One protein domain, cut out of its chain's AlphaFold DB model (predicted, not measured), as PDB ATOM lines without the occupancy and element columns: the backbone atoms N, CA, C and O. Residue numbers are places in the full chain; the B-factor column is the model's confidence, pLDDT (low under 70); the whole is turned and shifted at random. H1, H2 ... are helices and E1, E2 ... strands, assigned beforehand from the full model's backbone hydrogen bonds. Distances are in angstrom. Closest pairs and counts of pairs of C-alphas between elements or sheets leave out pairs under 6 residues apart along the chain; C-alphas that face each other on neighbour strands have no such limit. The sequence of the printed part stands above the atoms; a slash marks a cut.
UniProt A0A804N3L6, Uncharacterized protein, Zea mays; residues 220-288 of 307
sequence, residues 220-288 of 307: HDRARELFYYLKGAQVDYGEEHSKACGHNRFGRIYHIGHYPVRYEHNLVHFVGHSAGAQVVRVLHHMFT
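This is residues 220 to 288 of the 307 residues of an uncharacterized protein of Zea mays (UniProt A0A804N3L6). A two-stranded antiparallel ribbon, E1 beside E2, has helix H1 packed along it, and H3 crosses H1 on the side away from the ribbon. The short helix H2 sits beyond one end of the ribbon, while the long link from E2 to H3 loops outward, with residues 262 to 267 standing free. The printed part has 69 residues, with three named helices and two named strands in the order H1, E1, H2, E2, H3, a mixed class of helices and strands. It is only just compact, close to loose, with a radius of gyration of the C-alphas of 12.7 A and spans of 39 by 28 by 20 A.

Start at the sheet: E1 is residues 233 to 236, and E2, residues 250 to 254, is 11.9 A long. Find C-alpha 220 at (-17.198, 41.341, 0.315); from there H1 runs 16.7 A to residue 231. H2 is residues 239 to 245, 10.0 A long. H3, residues 275 to 288, runs 20.2 A to C-alpha 288 at (-18.271, 49.270, 12.646).

Look first at E1 and E2, antiparallel at 157 degrees, where N 233 and O 254 are 2.8 A apart and N 251 and O 235 are 2.9 A apart, within hydrogen-bond range. The closest C-alphas of H1 and E1, those of Tyr 228 and Val 235, are 5.8 A apart; for H1 and E2, Tyr 229 and Tyr 254, 5.9 A. H3 touches H1 with residues 279 to 283 alone, the closest C-alphas being those of Ala 223 and Val 279 at 5.0 A; their lines are only just about perpendicular, at 70.3 degrees. H2 is apart from H3, and only just apart from H1, at 8.4 A. In H1, H2 and H3 every O i to N i+4 pair is within hydrogen-bond range.

The C-alphas farthest apart, those of Gly 246 and His 265, are 39.7 A apart. The printed part has no cut; the link from E2 to H3, 20 residues, is long, and the other three links are tight. Mean pLDDT of the printed part is 80.1; look for values under 70 at residues 260 to 267 and 272 to 273.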
ATOM      1  N   HIS A 220     -18.188  40.332  -0.049       86.56
ATOM      2  CA  HIS A 220     -17.198  41.341   0.315       86.56
ATOM      3  C   HIS A 220     -17.009  42.368  -0.811       86.56
ATOM      4  O   HIS A 220     -17.154  43.568  -0.585       86.56
ATOM      5  N   ASP A 221     -16.769  41.904  -2.036       88.12
ATOM      6  CA  ASP A 221     -16.524  42.784  -3.183       88.12
ATOM      7  C   ASP A 221     -17.747  43.617  -3.533       88.12
ATOM      8  O   ASP A 221     -17.633  44.813  -3.777       88.12
ATOM      9  N   ARG A 222     -18.941  43.023  -3.468       88.19
ATOM     10  CA  ARG A 222     -20.204  43.749  -3.633       88.19
ATOM     11  C   ARG A 222     -20.382  44.827  -2.566       88.19
ATOM     12  O   ARG A 222     -20.893  45.898  -2.875       88.19
ATOM     13  N   ALA A 223     -19.977  44.570  -1.321       88.06
ATOM     14  CA  ALA A 223     -20.029  45.577  -0.262       88.06
ATOM     15  C   ALA A 223     -19.055  46.733  -0.543       88.06
ATOM     16  O   ALA A 223     -19.433  47.893  -0.373       88.06
ATOM     17  N   ARG A 224     -17.850  46.437  -1.055       88.75
ATOM     18  CA  ARG A 224     -16.893  47.458  -1.515       88.75
ATOM     19  C   ARG A 224     -17.454  48.252  -2.699       88.75
ATOM     20  O   ARG A 224     -17.490  49.475  -2.627       88.75
ATOM     21  N   GLU A 225     -17.971  47.588  -3.731       89.75
ATOM     22  CA  GLU A 225     -18.626  48.231  -4.884       89.75
ATOM     23  C   GLU A 225     -19.762  49.159  -4.430       89.75
ATOM     24  O   GLU A 225     -19.833  50.305  -4.861       89.75
ATOM     25  N   LEU A 226     -20.605  48.720  -3.487       88.19
ATOM     26  CA  LEU A 226     -21.699  49.534  -2.944       88.19
ATOM     27  C   LEU A 226     -21.187  50.776  -2.205       88.19
ATOM     28  O   LEU A 226     -21.737  51.864  -2.375       88.19
ATOM     29  N   PHE A 227     -20.129  50.635  -1.406       87.12
ATOM     30  CA  PHE A 227     -19.499  51.763  -0.721       87.12
ATOM     31  C   PHE A 227     -18.977  52.809  -1.714       87.12
ATOM     32  O   PHE A 227     -19.293  53.996  -1.597       87.12
ATOM     33  N   TYR A 228     -18.210  52.373  -2.715       87.00
ATOM     34  CA  TYR A 228     -17.621  53.268  -3.708       87.00
ATOM     35  C   TYR A 228     -18.650  53.822  -4.697       87.00
ATOM     36  O   TYR A 228     -18.492  54.953  -5.145       87.00
ATOM     37  N   TYR A 229     -19.743  53.108  -4.964       86.69
ATOM     38  CA  TYR A 229     -20.896  53.633  -5.695       86.69
ATOM     39  C   TYR A 229     -21.522  54.841  -4.975       86.69
ATOM     40  O   TYR A 229     -21.845  55.852  -5.600       86.69
ATOM     41  N   LEU A 230     -21.663  54.773  -3.648       83.75
ATOM     42  CA  LEU A 230     -22.226  55.872  -2.857       83.75
ATOM     43  C   LEU A 230     -21.251  57.045  -2.713       83.75
ATOM     44  O   LEU A 230     -21.656  58.195  -2.872       83.75
ATOM     45  N   LYS A 231     -19.981  56.756  -2.410       83.38
ATOM     46  CA  LYS A 231     -18.953  57.765  -2.110       83.38
ATOM     47  C   LYS A 231     -18.333  58.392  -3.361       83.38
ATOM     48  O   LYS A 231     -17.991  59.571  -3.351       83.38
ATOM     49  N   GLY A 232     -18.181  57.609  -4.424       83.56
ATOM     50  CA  GLY A 232     -17.282  57.905  -5.532       83.56
ATOM     51  C   GLY A 232     -15.824  57.596  -5.170       83.56
ATOM     52  O   GLY A 232     -15.391  57.853  -4.046       83.56
ATOM     53  N   ALA A 233     -15.101  57.011  -6.125       87.19
ATOM     54  CA  ALA A 233     -13.658  56.735  -6.217       87.19
ATOM     55  C   ALA A 233     -13.435  55.401  -6.958       87.19
ATOM     56  O   ALA A 233     -14.379  54.730  -7.383       87.19
ATOM     57  N   GLN A 234     -12.168  55.029  -7.143       92.25
ATOM     58  CA  GLN A 234     -11.802  53.690  -7.588       92.25
ATOM     59  C   GLN A 234     -12.056  52.677  -6.474       92.25
ATOM     60  O   GLN A 234     -11.650  52.886  -5.332       92.25
ATOM     61  N   VAL A 235     -12.708  51.575  -6.830       89.69
ATOM     62  CA  VAL A 235     -12.988  50.478  -5.910       89.69
ATOM     63  C   VAL A 235     -11.686  49.785  -5.534       89.69
ATOM     64  O   VAL A 235     -10.946  49.346  -6.413       89.69
ATOM     65  N   ASP A 236     -11.427  49.665  -4.234       91.00
ATOM     66  CA  ASP A 236     -10.374  48.821  -3.669       91.00
ATOM     67  C   ASP A 236     -11.029  47.642  -2.938       91.00
ATOM     68  O   ASP A 236     -11.741  47.819  -1.945       91.00
ATOM     69  N   TYR A 237     -10.813  46.432  -3.453       88.19
ATOM     70  CA  TYR A 237     -11.303  45.183  -2.873       88.19
ATOM     71  C   TYR A 237     -10.437  44.680  -1.714       88.19
ATOM     72  O   TYR A 237     -10.738  43.642  -1.134       88.19
ATOM     73  N   GLY A 238      -9.363  45.385  -1.361       88.88
ATOM     74  CA  GLY A 238      -8.430  44.963  -0.326       88.88
ATOM     75  C   GLY A 238      -7.438  43.925  -0.845       88.88
ATOM     76  O   GLY A 238      -7.785  42.963  -1.531       88.88
ATOM     77  N   GLU A 239      -6.165  44.126  -0.515       87.50
ATOM     78  CA  GLU A 239      -5.066  43.299  -1.010       87.50
ATOM     79  C   GLU A 239      -5.147  41.842  -0.541       87.50
ATOM     80  O   GLU A 239      -4.993  40.931  -1.354       87.50
ATOM     81  N   GLU A 240      -5.398  41.616   0.751       86.75
ATOM     82  CA  GLU A 240      -5.469  40.270   1.329       86.75
ATOM     83  C   GLU A 240      -6.625  39.461   0.738       86.75
ATOM     84  O   GLU A 240      -6.418  38.343   0.269       86.75
ATOM     85  N   HIS A 241      -7.822  40.057   0.693       85.50
ATOM     86  CA  HIS A 241      -9.016  39.436   0.119       85.50
ATOM     87  C   HIS A 241      -8.809  39.100  -1.361       85.50
ATOM     88  O   HIS A 241      -9.050  37.973  -1.785       85.50
ATOM     89  N   SER A 242      -8.258  40.040  -2.129       85.75
ATOM     90  CA  SER A 242      -8.031  39.859  -3.566       85.75
ATOM     91  C   SER A 242      -7.006  38.762  -3.866       85.75
ATOM     92  O   SER A 242      -7.199  37.975  -4.793       85.75
ATOM     93  N   LYS A 243      -5.946  38.644  -3.051       87.06
ATOM     94  CA  LYS A 243      -4.993  37.523  -3.130       87.06
ATOM     95  C   LYS A 243      -5.650  36.194  -2.763       87.06
ATOM     96  O   LYS A 243      -5.437  35.211  -3.465       87.06
ATOM     97  N   ALA A 244      -6.448  36.163  -1.696       83.88
ATOM     98  CA  ALA A 244      -7.127  34.952  -1.237       83.88
ATOM     99  C   ALA A 244      -8.176  34.448  -2.244       83.88
ATOM    100  O   ALA A 244      -8.328  33.241  -2.422       83.88
ATOM    101  N   CYS A 245      -8.878  35.362  -2.915       81.81
ATOM    102  CA  CYS A 245      -9.925  35.050  -3.887       81.81
ATOM    103  C   CYS A 245      -9.436  35.023  -5.345       81.81
ATOM    104  O   CYS A 245     -10.225  34.712  -6.234       81.81
ATOM    105  N   GLY A 246      -8.159  35.318  -5.605       86.00
ATOM    106  CA  GLY A 246      -7.547  35.183  -6.929       86.00
ATOM    107  C   GLY A 246      -8.037  36.193  -7.972       86.00
ATOM    108  O   GLY A 246      -8.158  35.842  -9.142       86.00
ATOM    109  N   HIS A 247      -8.320  37.439  -7.578       87.31
ATOM    110  CA  HIS A 247      -8.736  38.502  -8.502       87.31
ATOM    111  C   HIS A 247      -7.951  39.805  -8.306       87.31
ATOM    112  O   HIS A 247      -7.160  39.959  -7.376       87.31
ATOM    113  N   ASN A 248      -8.155  40.764  -9.214       90.44
ATOM    114  CA  ASN A 248      -7.518  42.078  -9.136       90.44
ATOM    115  C   ASN A 248      -7.972  42.838  -7.887       90.44
ATOM    116  O   ASN A 248      -9.153  42.810  -7.547       90.44
ATOM    117  N   ARG A 249      -7.045  43.576  -7.263       90.50
ATOM    118  CA  ARG A 249      -7.325  44.436  -6.104       90.50
ATOM    119  C   ARG A 249      -8.221  45.624  -6.431       90.50
ATOM    120  O   ARG A 249      -9.059  45.995  -5.619       90.50
ATOM    121  N   PHE A 250      -8.033  46.233  -7.595       92.50
ATOM    122  CA  PHE A 250      -8.764  47.437  -7.970       92.50
ATOM    123  C   PHE A 250      -9.854  47.126  -8.993       92.50
ATOM    124  O   PHE A 250      -9.626  46.387  -9.953       92.50
ATOM    125  N   GLY A 251     -11.034  47.694  -8.758       88.75
ATOM    126  CA  GLY A 251     -12.235  47.506  -9.563       88.75
ATOM    127  C   GLY A 251     -12.630  48.743 -10.366       88.75
ATOM    128  O   GLY A 251     -11.784  49.505 -10.845       88.75
ATOM    129  N   ARG A 252     -13.948  48.923 -10.527       89.44
ATOM    130  CA  ARG A 252     -14.557  50.033 -11.272       89.44
ATOM    131  C   ARG A 252     -14.181  51.389 -10.668       89.44
ATOM    132  O   ARG A 252     -13.872  51.503  -9.483       89.44
ATOM    133  N   ILE A 253     -14.240  52.432 -11.492       90.94
ATOM    134  CA  ILE A 253     -14.091  53.817 -11.040       90.94
ATOM    135  C   ILE A 253     -15.468  54.475 -11.052       90.94
ATOM    136  O   ILE A 253     -16.065  54.662 -12.112       90.94
ATOM    137  N   TYR A 254     -15.954  54.855  -9.873       85.75
ATOM    138  CA  TYR A 254     -17.146  55.682  -9.728       85.75
ATOM    139  C   TYR A 254     -16.723  57.147  -9.665       85.75
ATOM    140  O   TYR A 254     -16.314  57.640  -8.617       85.75
ATOM    141  N   HIS A 255     -16.781  57.841 -10.803       86.44
ATOM    142  CA  HIS A 255     -16.333  59.237 -10.903       86.44
ATOM    143  C   HIS A 255     -17.146  60.202 -10.032       86.44
ATOM    144  O   HIS A 255     -16.617  61.215  -9.581       86.44
ATOM    145  N   ILE A 256     -18.422  59.891  -9.800       83.88
ATOM    146  CA  ILE A 256     -19.335  60.683  -8.980       83.88
ATOM    147  C   ILE A 256     -19.983  59.735  -7.976       83.88
ATOM    148  O   ILE A 256     -20.514  58.695  -8.360       83.88
ATOM    149  N   GLY A 257     -19.933  60.095  -6.694       81.69
ATOM    150  CA  GLY A 257     -20.694  59.403  -5.662       81.69
ATOM    151  C   GLY A 257     -22.183  59.673  -5.827       81.69
ATOM    152  O   GLY A 257     -22.604  60.825  -5.934       81.69
ATOM    153  N   HIS A 258     -22.991  58.615  -5.832       77.12
ATOM    154  CA  HIS A 258     -24.443  58.725  -5.993       77.12
ATOM    155  C   HIS A 258     -25.162  59.213  -4.728       77.12
ATOM    156  O   HIS A 258     -26.379  59.394  -4.742       77.12
ATOM    157  N   TYR A 259     -24.419  59.460  -3.648       73.19
ATOM    158  CA  TYR A 259     -24.930  60.082  -2.439       73.19
ATOM    159  C   TYR A 259     -24.255  61.446  -2.191       73.19
ATOM    160  O   TYR A 259     -23.165  61.497  -1.615       73.19
ATOM    161  N   PRO A 260     -24.867  62.564  -2.635       56.97
ATOM    162  CA  PRO A 260     -24.293  63.898  -2.496       56.97
ATOM    163  C   PRO A 260     -24.298  64.335  -1.026       56.97
ATOM    164  O   PRO A 260     -25.306  64.281  -0.321       56.97
ATOM    165  N   VAL A 261     -23.141  64.757  -0.539       55.81
ATOM    166  CA  VAL A 261     -22.862  64.876   0.891       55.81
ATOM    167  C   VAL A 261     -23.341  66.193   1.500       55.81
ATOM    168  O   VAL A 261     -22.788  67.252   1.217       55.81
ATOM    169  N   ARG A 262     -24.247  66.082   2.479       50.94
ATOM    170  CA  ARG A 262     -24.047  66.590   3.854       50.94
ATOM    171  C   ARG A 262     -24.493  65.487   4.824       50.94
ATOM    172  O   ARG A 262     -25.671  65.380   5.151       50.94
ATOM    173  N   TYR A 263     -23.548  64.632   5.221       49.41
ATOM    174  CA  TYR A 263     -23.773  63.371   5.952       49.41
ATOM    175  C   TYR A 263     -24.431  63.521   7.334       49.41
ATOM    176  O   TYR A 263     -24.922  62.544   7.884       49.41
ATOM    177  N   GLU A 264     -24.469  64.727   7.897       52.22
ATOM    178  CA  GLU A 264     -24.975  64.957   9.254       52.22
ATOM    179  C   GLU A 264     -26.509  64.905   9.366       52.22
ATOM    180  O   GLU A 264     -27.025  64.763  10.470       52.22
ATOM    181  N   HIS A 265     -27.244  64.993   8.248       52.19
ATOM    182  CA  HIS A 265     -28.706  65.173   8.281       52.19
ATOM    183  C   HIS A 265     -29.514  64.173   7.447       52.19
ATOM    184  O   HIS A 265     -30.738  64.161   7.555       52.19
ATOM    185  N   ASN A 266     -28.869  63.313   6.652       59.53
ATOM    186  CA  ASN A 266     -29.569  62.383   5.768       59.53
ATOM    187  C   ASN A 266     -29.157  60.937   6.086       59.53
ATOM    188  O   ASN A 266     -27.992  60.562   5.957       59.53
ATOM    189  N   LEU A 267     -30.117  60.118   6.523       66.81
ATOM    190  CA  LEU A 267     -29.915  58.687   6.759       66.81
ATOM    191  C   LEU A 267     -30.034  57.921   5.435       66.81
ATOM    192  O   LEU A 267     -30.958  58.155   4.656       66.81
ATOM    193  N   VAL A 268     -29.115  56.983   5.190       72.06
ATOM    194  CA  VAL A 268     -29.234  56.008   4.094       72.06
ATOM    195  C   VAL A 268     -29.878  54.745   4.647       72.06
ATOM    196  O   VAL A 268     -29.305  54.071   5.503       72.06
ATOM    197  N   HIS A 269     -31.065  54.414   4.146       75.81
ATOM    198  CA  HIS A 269     -31.722  53.148   4.446       75.81
ATOM    199  C   HIS A 269     -31.355  52.126   3.377       75.81
ATOM    200  O   HIS A 269     -31.691  52.283   2.204       75.81
ATOM    201  N   PHE A 270     -30.663  51.068   3.787       76.62
ATOM    202  CA  PHE A 270     -30.344  49.959   2.907       76.62
ATOM    203  C   PHE A 270     -31.440  48.900   2.975       76.62
ATOM    204  O   PHE A 270     -31.697  48.334   4.038       76.62
ATOM    205  N   VAL A 271     -32.040  48.592   1.829       73.81
ATOM    206  CA  VAL A 271     -32.982  47.479   1.680       73.81
ATOM    207  C   VAL A 271     -32.340  46.453   0.758       73.81
ATOM    208  O   VAL A 271     -32.032  46.745  -0.394       73.81
ATOM    209  N   GLY A 272     -32.088  45.257   1.285       68.38
ATOM    210  CA  GLY A 272     -31.449  44.169   0.553       68.38
ATOM    211  C   GLY A 272     -32.287  42.899   0.614       68.38
ATOM    212  O   GLY A 272     -32.830  42.558   1.658       68.38
ATOM    213  N   HIS A 273     -32.345  42.171  -0.497       69.44
ATOM    214  CA  HIS A 273     -32.974  40.854  -0.591       69.44
ATOM    215  C   HIS A 273     -31.982  39.844  -1.169       69.44
ATOM    216  O   HIS A 273     -31.114  40.204  -1.970       69.44
ATOM    217  N   SER A 274     -32.096  38.574  -0.764       71.44
ATOM    218  CA  SER A 274     -31.148  37.517  -1.144       71.44
ATOM    219  C   SER A 274     -29.695  37.916  -0.810       71.44
ATOM    220  O   SER A 274     -29.424  38.406   0.289       71.44
ATOM    221  N   ALA A 275     -28.758  37.765  -1.753       70.44
ATOM    222  CA  ALA A 275     -27.373  38.216  -1.625       70.44
ATOM    223  C   ALA A 275     -27.253  39.695  -1.212       70.44
ATOM    224  O   ALA A 275     -26.364  40.034  -0.434       70.44
ATOM    225  N   GLY A 276     -28.178  40.563  -1.642       76.56
ATOM    226  CA  GLY A 276     -28.187  41.979  -1.270       76.56
ATOM    227  C   GLY A 276     -28.296  42.208   0.241       76.56
ATOM    228  O   GLY A 276     -27.656  43.112   0.766       76.56
ATOM    229  N   ALA A 277     -29.021  41.354   0.972       78.75
ATOM    230  CA  ALA A 277     -29.106  41.452   2.431       78.75
ATOM    231  C   ALA A 277     -27.748  41.181   3.102       78.75
ATOM    232  O   ALA A 277     -27.364  41.870   4.046       78.75
ATOM    233  N   GLN A 278     -26.991  40.203   2.589       78.38
ATOM    234  CA  GLN A 278     -25.651  39.899   3.098       78.38
ATOM    235  C   GLN A 278     -24.665  41.025   2.781       78.38
ATOM    236  O   GLN A 278     -23.872  41.391   3.643       78.38
ATOM    237  N   VAL A 279     -24.765  41.618   1.588       84.38
ATOM    238  CA  VAL A 279     -23.953  42.775   1.182       84.38
ATOM    239  C   VAL A 279     -24.151  43.947   2.137       84.38
ATOM    240  O   VAL A 279     -23.176  44.476   2.659       84.38
ATOM    241  N   VAL A 280     -25.403  44.306   2.432       84.00
ATOM    242  CA  VAL A 280     -25.731  45.387   3.376       84.00
ATOM    243  C   VAL A 280     -25.162  45.102   4.764       84.00
ATOM    244  O   VAL A 280     -24.606  45.989   5.409       84.00
ATOM    245  N   ARG A 281     -25.254  43.850   5.221       81.94
ATOM    246  CA  ARG A 281     -24.753  43.450   6.538       81.94
ATOM    247  C   ARG A 281     -23.226  43.510   6.623       81.94
ATOM    248  O   ARG A 281     -22.696  43.966   7.632       81.94
ATOM    249  N   VAL A 282     -22.525  43.073   5.575       84.44
ATOM    250  CA  VAL A 282     -21.060  43.170   5.483       84.44
ATOM    251  C   VAL A 282     -20.617  44.626   5.394       84.44
ATOM    252  O   VAL A 282     -19.712  45.013   6.123       84.44
ATOM    253  N   LEU A 283     -21.295  45.453   4.596       84.69
ATOM    254  CA  LEU A 283     -21.019  46.888   4.524       84.69
ATOM    255  C   LEU A 283     -21.173  47.561   5.898       84.69
ATOM    256  O   LEU A 283     -20.303  48.307   6.335       84.69
ATOM    257  N   HIS A 284     -22.246  47.245   6.624       81.88
ATOM    258  CA  HIS A 284     -22.437  47.725   7.991       81.88
ATOM    259  C   HIS A 284     -21.323  47.247   8.937       81.88
ATOM    260  O   HIS A 284     -20.857  47.999   9.794       81.88
ATOM    261  N   HIS A 285     -20.875  45.998   8.796       79.19
ATOM    262  CA  HIS A 285     -19.754  45.484   9.577       79.19
ATOM    263  C   HIS A 285     -18.451  46.240   9.273       79.19
ATOM    264  O   HIS A 285     -17.772  46.655  10.207       79.19
ATOM    265  N   MET A 286     -18.158  46.519   7.999       78.56
ATOM    266  CA  MET A 286     -16.999  47.322   7.581       78.56
ATOM    267  C   MET A 286     -17.007  48.728   8.195       78.56
ATOM    268  O   MET A 286     -15.956  49.245   8.548       78.56
ATOM    269  N   PHE A 287     -18.182  49.339   8.375       72.56
ATOM    270  CA  PHE A 287     -18.292  50.640   9.046       72.56
ATOM    271  C   PHE A 287     -18.107  50.589  10.565       72.56
ATOM    272  O   PHE A 287     -17.879  51.625  11.186       72.56
ATOM    273  N   THR A 288     -18.257  49.417  11.183       70.38
ATOM    274  CA  THR A 288     -18.271  49.270  12.646       70.38
ATOM    275  C   THR A 288     -17.020  48.593  13.201       70.38
ATOM    276  O   THR A 288     -16.690  48.820  14.368       70.38
TER     277      THR A 288